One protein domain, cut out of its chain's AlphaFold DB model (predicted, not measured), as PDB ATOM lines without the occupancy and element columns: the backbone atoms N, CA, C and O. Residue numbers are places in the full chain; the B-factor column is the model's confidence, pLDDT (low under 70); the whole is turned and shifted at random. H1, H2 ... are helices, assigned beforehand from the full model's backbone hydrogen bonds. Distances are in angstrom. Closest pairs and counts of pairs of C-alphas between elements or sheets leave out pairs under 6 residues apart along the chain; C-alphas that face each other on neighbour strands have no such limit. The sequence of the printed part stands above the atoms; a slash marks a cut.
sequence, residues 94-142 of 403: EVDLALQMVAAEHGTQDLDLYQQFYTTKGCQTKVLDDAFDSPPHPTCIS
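This is residues 94 to 142 of the 403 residues of a protein of Ceratobasidium theobromae (UniProt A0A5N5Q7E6). Three helices make a flat, open zigzag, with H2 in the middle, H1 on one side of it and H3 on the other. H1 and H2 form a V that opens toward Glu 94, H2 and H3 run nearly side by side in opposite ways, and the tail of residues 132 to 142 folds back past H3 on the side away from H2. The printed part has 49 residues with three named helices, in the order H1, H2, H3, and no named strand; its class is all helix. It is only just compact, close to loose, with a radius of gyration of the C-alphas of 11.6 A, and its outline, 33 by 20 by 11 A, is only just elongated.

The longest helix, H1, residues 94 to 106, touches H2, residues 108 to 119, with its residues 99 to 103 alone, and H2 touches H1 with residues 109 to 111 alone. Their closest C-alphas, those of Ala 103 and Leu 111, are 5.6 A apart. These two helices form a helical hairpin, opposite ways at a steep tilt of 39 degrees. H2 also touches H3, residues 124 to 131, with the closest C-alphas, those of Phe 117 and Gln 124, 5.5 A apart. H2 and H3 form a second helical hairpin, opposite ways at a shallow tilt of 8 degrees. H1 and H3 are apart. In H1, H2 and H3 every O i to N i+4 pair is within hydrogen-bond range.

H1 begins at C-alpha 94, (-102.838, -48.766, 154.341), and is 18.3 A long from first to last C-alpha. H2 is 16.3 A long and begins at C-alpha 108, (-89.088, -38.028, 148.998). H3 is 10.7 A long and ends at C-alpha 131, (-95.294, -32.352, 139.990).

The two C-alphas farthest apart, those of Glu 94 and Pro 138, are 33.6 A apart. The links H1 to H2 and H2 to H3 are tight, and the printed part has no cut. The mean pLDDT of the printed part is 84.4, and no printed residue is under 70.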
ATOM      1  N   GLU A  94    -103.026 -48.307 155.726       75.56
ATOM      2  CA  GLU A  94    -102.838 -48.766 154.341       75.56
ATOM      3  C   GLU A  94    -102.409 -47.619 153.421       75.56
ATOM      4  O   GLU A  94    -101.541 -47.793 152.559       75.56
ATOM      5  N   VAL A  95    -102.966 -46.423 153.641       75.38
ATOM      6  CA  VAL A  95    -102.597 -45.211 152.896       75.38
ATOM      7  C   VAL A  95    -101.153 -44.814 153.199       75.38
ATOM      8  O   VAL A  95    -100.392 -44.516 152.276       75.38
ATOM      9  N   ASP A  96    -100.748 -44.869 154.469       78.06
ATOM     10  CA  ASP A  96     -99.378 -44.554 154.880       78.06
ATOM     11  C   ASP A  96     -98.360 -45.552 154.303       78.06
ATOM     12  O   ASP A  96     -97.286 -45.146 153.846       78.06
ATOM     13  N   LEU A  97     -98.700 -46.846 154.246       81.88
ATOM     14  CA  LEU A  97     -97.834 -47.863 153.640       81.88
ATOM     15  C   LEU A  97     -97.701 -47.668 152.123       81.88
ATOM     16  O   LEU A  97     -96.588 -47.717 151.589       81.88
ATOM     17  N   ALA A  98     -98.812 -47.405 151.430       74.06
ATOM     18  CA  ALA A  98     -98.803 -47.116 149.997       74.06
ATOM     19  C   ALA A  98     -97.948 -45.876 149.688       74.06
ATOM     20  O   ALA A  98     -97.124 -45.894 148.769       74.06
ATOM     21  N   LEU A  99     -98.070 -44.831 150.510       73.44
ATOM     22  CA  LEU A  99     -97.253 -43.626 150.408       73.44
ATOM     23  C   LEU A  99     -95.766 -43.901 150.610       73.44
ATOM     24  O   LEU A  99     -94.928 -43.379 149.873       73.44
ATOM     25  N   GLN A 100     -95.430 -44.746 151.581       79.38
ATOM     26  CA  GLN A 100     -94.048 -45.110 151.864       79.38
ATOM     27  C   GLN A 100     -93.423 -45.925 150.721       79.38
ATOM     28  O   GLN A 100     -92.253 -45.719 150.393       79.38
ATOM     29  N   MET A 101     -94.200 -46.797 150.071       79.56
ATOM     30  CA  MET A 101     -93.758 -47.539 148.885       79.56
ATOM     31  C   MET A 101     -93.503 -46.615 147.688       79.56
ATOM     32  O   MET A 101     -92.466 -46.737 147.038       79.56
ATOM     33  N   VAL A 102     -94.401 -45.659 147.427       73.88
ATOM     34  CA  VAL A 102     -94.217 -44.672 146.348       73.88
ATOM     35  C   VAL A 102     -92.994 -43.793 146.624       73.88
ATOM     36  O   VAL A 102     -92.173 -43.590 145.731       73.88
ATOM     37  N   ALA A 103     -92.800 -43.347 147.867       78.94
ATOM     38  CA  ALA A 103     -91.629 -42.561 148.259       78.94
ATOM     39  C   ALA A 103     -90.308 -43.339 148.133       78.94
ATOM     40  O   ALA A 103     -89.272 -42.748 147.825       78.94
ATOM     41  N   ALA A 104     -90.321 -44.655 148.370       80.44
ATOM     42  CA  ALA A 104     -89.141 -45.500 148.206       80.44
ATOM     43  C   ALA A 104     -88.727 -45.643 146.731       80.44
ATOM     44  O   ALA A 104     -87.531 -45.663 146.439       80.44
ATOM     45  N   GLU A 105     -89.697 -45.708 145.817       80.44
ATOM     46  CA  GLU A 105     -89.453 -45.875 144.378       80.44
ATOM     47  C   GLU A 105     -89.134 -44.539 143.681       80.44
ATOM     48  O   GLU A 105     -88.222 -44.462 142.857       80.44
ATOM     49  N   HIS A 106     -89.848 -43.470 144.041       78.25
ATOM     50  CA  HIS A 106     -89.785 -42.177 143.351       78.25
ATOM     51  C   HIS A 106     -88.988 -41.094 144.101       78.25
ATOM     52  O   HIS A 106     -88.641 -40.057 143.536       78.25
ATOM     53  N   GLY A 107     -88.619 -41.352 145.357       86.25
ATOM     54  CA  GLY A 107     -87.922 -40.404 146.221       86.25
ATOM     55  C   GLY A 107     -88.870 -39.535 147.052       86.25
ATOM     56  O   GLY A 107     -90.081 -39.500 146.860       86.25
ATOM     57  N   THR A 108     -88.306 -38.806 148.017       88.00
ATOM     58  CA  THR A 108     -89.088 -38.028 148.998       88.00
ATOM     59  C   THR A 108     -89.796 -36.807 148.403       88.00
ATOM     60  O   THR A 108     -90.692 -36.269 149.040       88.00
ATOM     61  N   GLN A 109     -89.416 -36.365 147.200       85.38
ATOM     62  CA  GLN A 109     -90.039 -35.216 146.530       85.38
ATOM     63  C   GLN A 109     -91.491 -35.505 146.133       85.38
ATOM     64  O   GLN A 109     -92.359 -34.657 146.329       85.38
ATOM     65  N   ASP A 110     -91.768 -36.720 145.664       83.81
ATOM     66  CA  ASP A 110     -93.116 -37.139 145.275       83.81
ATOM     67  C   ASP A 110     -94.027 -37.276 146.500       83.81
ATOM     68  O   ASP A 110     -95.216 -36.962 146.434       83.81
ATOM     69  N   LEU A 111     -93.462 -37.652 147.653       85.69
ATOM     70  CA  LEU A 111     -94.189 -37.681 148.923       85.69
ATOM     71  C   LEU A 111     -94.590 -36.271 149.376       85.69
ATOM     72  O   LEU A 111     -95.728 -36.071 149.799       85.69
ATOM     73  N   ASP A 112     -93.689 -35.293 149.253       89.19
ATOM     74  CA  ASP A 112     -93.983 -33.895 149.584       89.19
ATOM     75  C   ASP A 112     -95.081 -33.328 148.669       89.19
ATOM     76  O   ASP A 112     -95.975 -32.621 149.139       89.19
ATOM     77  N   LEU A 113     -95.052 -33.662 147.374       88.69
ATOM     78  CA  LEU A 113     -96.078 -33.267 146.404       88.69
ATOM     79  C   LEU A 113     -97.423 -33.940 146.691       88.69
ATOM     80  O   LEU A 113     -98.459 -33.275 146.665       88.69
ATOM     81  N   TYR A 114     -97.423 -35.225 147.041       86.69
ATOM     82  CA  TYR A 114     -98.638 -35.934 147.439       86.69
ATOM     83  C   TYR A 114     -99.234 -35.341 148.720       86.69
ATOM     84  O   TYR A 114    -100.423 -35.026 148.775       86.69
ATOM     85  N   GLN A 115     -98.413 -35.107 149.747       88.81
ATOM     86  CA  GLN A 115     -98.871 -34.445 150.967       88.81
ATOM     87  C   GLN A 115     -99.408 -33.047 150.665       88.81
ATOM     88  O   GLN A 115    -100.467 -32.680 151.176       88.81
ATOM     89  N   GLN A 116     -98.740 -32.274 149.805       90.88
ATOM     90  CA  GLN A 116     -99.251 -30.979 149.359       90.88
ATOM     91  C   GLN A 116    -100.593 -31.114 148.644       90.88
ATOM     92  O   GLN A 116    -101.472 -30.300 148.908       90.88
ATOM     93  N   PHE A 117    -100.805 -32.129 147.811       92.06
ATOM     94  CA  PHE A 117    -102.066 -32.318 147.092       92.06
ATOM     95  C   PHE A 117    -103.264 -32.465 148.049       92.06
ATOM     96  O   PHE A 117    -104.285 -31.798 147.872       92.06
ATOM     97  N   TYR A 118    -103.118 -33.259 149.115       85.94
ATOM     98  CA  TYR A 118    -104.199 -33.490 150.084       85.94
ATOM     99  C   TYR A 118    -104.289 -32.433 151.195       85.94
ATOM    100  O   TYR A 118    -105.364 -32.216 151.751       85.94
ATOM    101  N   THR A 119    -103.190 -31.751 151.535       85.88
ATOM    102  CA  THR A 119    -103.182 -30.735 152.612       85.88
ATOM    103  C   THR A 119    -103.434 -29.313 152.114       85.88
ATOM    104  O   THR A 119    -103.840 -28.439 152.891       85.88
ATOM    105  N   THR A 120    -103.212 -29.049 150.825       86.50
ATOM    106  CA  THR A 120    -103.362 -27.712 150.254       86.50
ATOM    107  C   THR A 120    -104.837 -27.349 150.144       86.50
ATOM    108  O   THR A 120    -105.576 -27.890 149.334       86.50
ATOM    109  N   LYS A 121    -105.253 -26.331 150.908       86.62
ATOM    110  CA  LYS A 121    -106.563 -25.663 150.743       86.62
ATOM    111  C   LYS A 121    -106.647 -24.777 149.493       86.62
ATOM    112  O   LYS A 121    -107.672 -24.159 149.236       86.62
ATOM    113  N   GLY A 122    -105.523 -24.625 148.796       85.88
ATOM    114  CA  GLY A 122    -105.403 -23.887 147.548       85.88
ATOM    115  C   GLY A 122    -105.671 -24.774 146.336       85.88
ATOM    116  O   GLY A 122    -106.513 -25.663 146.366       85.88
ATOM    117  N   CYS A 123    -104.938 -24.511 145.258       88.44
ATOM    118  CA  CYS A 123    -105.190 -25.156 143.987       88.44
ATOM    119  C   CYS A 123    -104.503 -26.506 143.844       88.44
ATOM    120  O   CYS A 123    -103.284 -26.548 143.672       88.44
ATOM    121  N   GLN A 124    -105.273 -27.591 143.846       90.31
ATOM    122  CA  GLN A 124    -104.720 -28.935 143.677       90.31
ATOM    123  C   GLN A 124    -104.134 -29.142 142.281       90.31
ATOM    124  O   GLN A 124    -103.067 -29.734 142.146       90.31
ATOM    125  N   THR A 125    -104.753 -28.555 141.252       90.62
ATOM    126  CA  THR A 125    -104.217 -28.588 139.883       90.62
ATOM    127  C   THR A 125    -102.816 -27.992 139.804       90.62
ATOM    128  O   THR A 125    -101.984 -28.500 139.071       90.62
ATOM    129  N   LYS A 126    -102.515 -26.967 140.615       91.56
ATOM    130  CA  LYS A 126    -101.177 -26.372 140.650       91.56
ATOM    131  C   LYS A 126    -100.137 -27.337 141.222       91.56
ATOM    132  O   LYS A 126     -99.023 -27.378 140.725       91.56
ATOM    133  N   VAL A 127    -100.499 -28.112 142.245       92.69
ATOM    134  CA  VAL A 127     -99.596 -29.126 142.811       92.69
ATOM    135  C   VAL A 127     -99.285 -30.197 141.766       92.69
ATOM    136  O   VAL A 127     -98.139 -30.616 141.647       92.69
ATOM    137  N   LEU A 128    -100.279 -30.591 140.963       90.06
ATOM    138  CA  LEU A 128    -100.065 -31.500 139.834       90.06
ATOM    139  C   LEU A 128     -99.224 -30.847 138.728       90.06
ATOM    140  O   LEU A 128     -98.342 -31.495 138.173       90.06
ATOM    141  N   ASP A 129     -99.445 -29.565 138.435       92.94
ATOM    142  CA  ASP A 129     -98.635 -28.834 137.460       92.94
ATOM    143  C   ASP A 129     -97.163 -28.787 137.866       92.94
ATOM    144  O   ASP A 129     -96.291 -29.084 137.052       92.94
ATOM    145  N   ASP A 130     -96.898 -28.502 139.142       89.62
ATOM    146  CA  ASP A 130     -95.555 -28.491 139.717       89.62
ATOM    147  C   ASP A 130     -94.944 -29.912 139.754       89.62
ATOM    148  O   ASP A 130     -93.745 -30.066 139.540       89.62
ATOM    149  N   ALA A 131     -95.754 -30.959 139.971       91.69
ATOM    150  CA  ALA A 131     -95.294 -32.352 139.990       91.69
ATOM    151  C   ALA A 131     -94.890 -32.884 138.606       91.69
ATOM    152  O   ALA A 131     -93.949 -33.668 138.489       91.69
ATOM    153  N   PHE A 132     -95.600 -32.470 137.555       90.19
ATOM    154  CA  PHE A 132     -95.397 -32.975 136.194       90.19
ATOM    155  C   PHE A 132     -94.642 -32.000 135.277       90.19
ATOM    156  O   PHE A 132     -94.580 -32.243 134.070       90.19
ATOM    157  N   ASP A 133     -94.098 -30.899 135.818       89.62
ATOM    158  CA  ASP A 133     -93.553 -29.770 135.039       89.62
ATOM    159  C   ASP A 133     -94.522 -29.334 133.919       89.62
ATOM    160  O   ASP A 133     -94.156 -29.009 132.780       89.62
ATOM    161  N   SER A 134     -95.806 -29.392 134.249       86.88
ATOM    162  CA  SER A 134     -96.924 -29.218 133.343       86.88
ATOM    163  C   SER A 134     -97.236 -27.722 133.184       86.88
ATOM    164  O   SER A 134     -97.071 -26.943 134.127       86.88
ATOM    165  N   PRO A 135     -97.647 -27.254 131.987       90.19
ATOM    166  CA  PRO A 135     -98.095 -25.877 131.818       90.19
ATOM    167  C   PRO A 135     -99.244 -25.570 132.787       90.19
ATOM    168  O   PRO A 135    -100.118 -26.416 132.954       90.19
ATOM    169  N   PRO A 136     -99.299 -24.359 133.369       86.50
ATOM    170  CA  PRO A 136    -100.315 -24.029 134.356       86.50
ATOM    171  C   PRO A 136    -101.714 -24.164 133.756       86.50
ATOM    172  O   PRO A 136    -102.051 -23.484 132.776       86.50
ATOM    173  N   HIS A 137    -102.532 -25.021 134.356       86.25
ATOM    174  CA  HIS A 137    -103.913 -25.191 133.932       86.25
ATOM    175  C   HIS A 137    -104.782 -24.020 134.427       86.25
ATOM    176  O   HIS A 137    -104.613 -23.532 135.548       86.25
ATOM    177  N   PRO A 138    -105.739 -23.544 133.607       74.44
ATOM    178  CA  PRO A 138    -106.547 -22.367 133.929       74.44
ATOM    179  C   PRO A 138    -107.608 -22.635 135.004       74.44
ATOM    180  O   PRO A 138    -108.039 -21.705 135.685       74.44
ATOM    181  N   THR A 139    -108.052 -23.885 135.144       79.00
ATOM    182  CA  THR A 139    -109.105 -24.282 136.081       79.00
ATOM    183  C   THR A 139    -108.519 -24.954 137.300       79.00
ATOM    184  O   THR A 139    -107.855 -25.990 137.231       79.00
ATOM    185  N   CYS A 140    -108.815 -24.341 138.434       82.69
ATOM    186  CA  CYS A 140    -108.413 -24.840 139.716       82.69
ATOM    187  C   CYS A 140    -109.419 -25.866 140.226       82.69
ATOM    188  O   CYS A 140    -110.572 -25.506 140.432       82.69
ATOM    189  N   ILE A 141    -108.983 -27.107 140.436       75.12
ATOM    190  CA  ILE A 141    -109.769 -28.090 141.176       75.12
ATOM    191  C   ILE A 141    -109.602 -27.732 142.648       75.12
ATOM    192  O   ILE A 141    -108.488 -27.763 143.192       75.12
ATOM    193  N   SER A 142    -110.693 -27.296 143.266       72.00
ATOM    194  CA  SER A 142    -110.709 -27.059 144.704       72.00
ATOM    195  C   SER A 142    -110.705 -28.393 145.455       72.00
ATOM    196  O   SER A 142    -111.241 -29.391 144.973       72.00
TER     197      SER A 142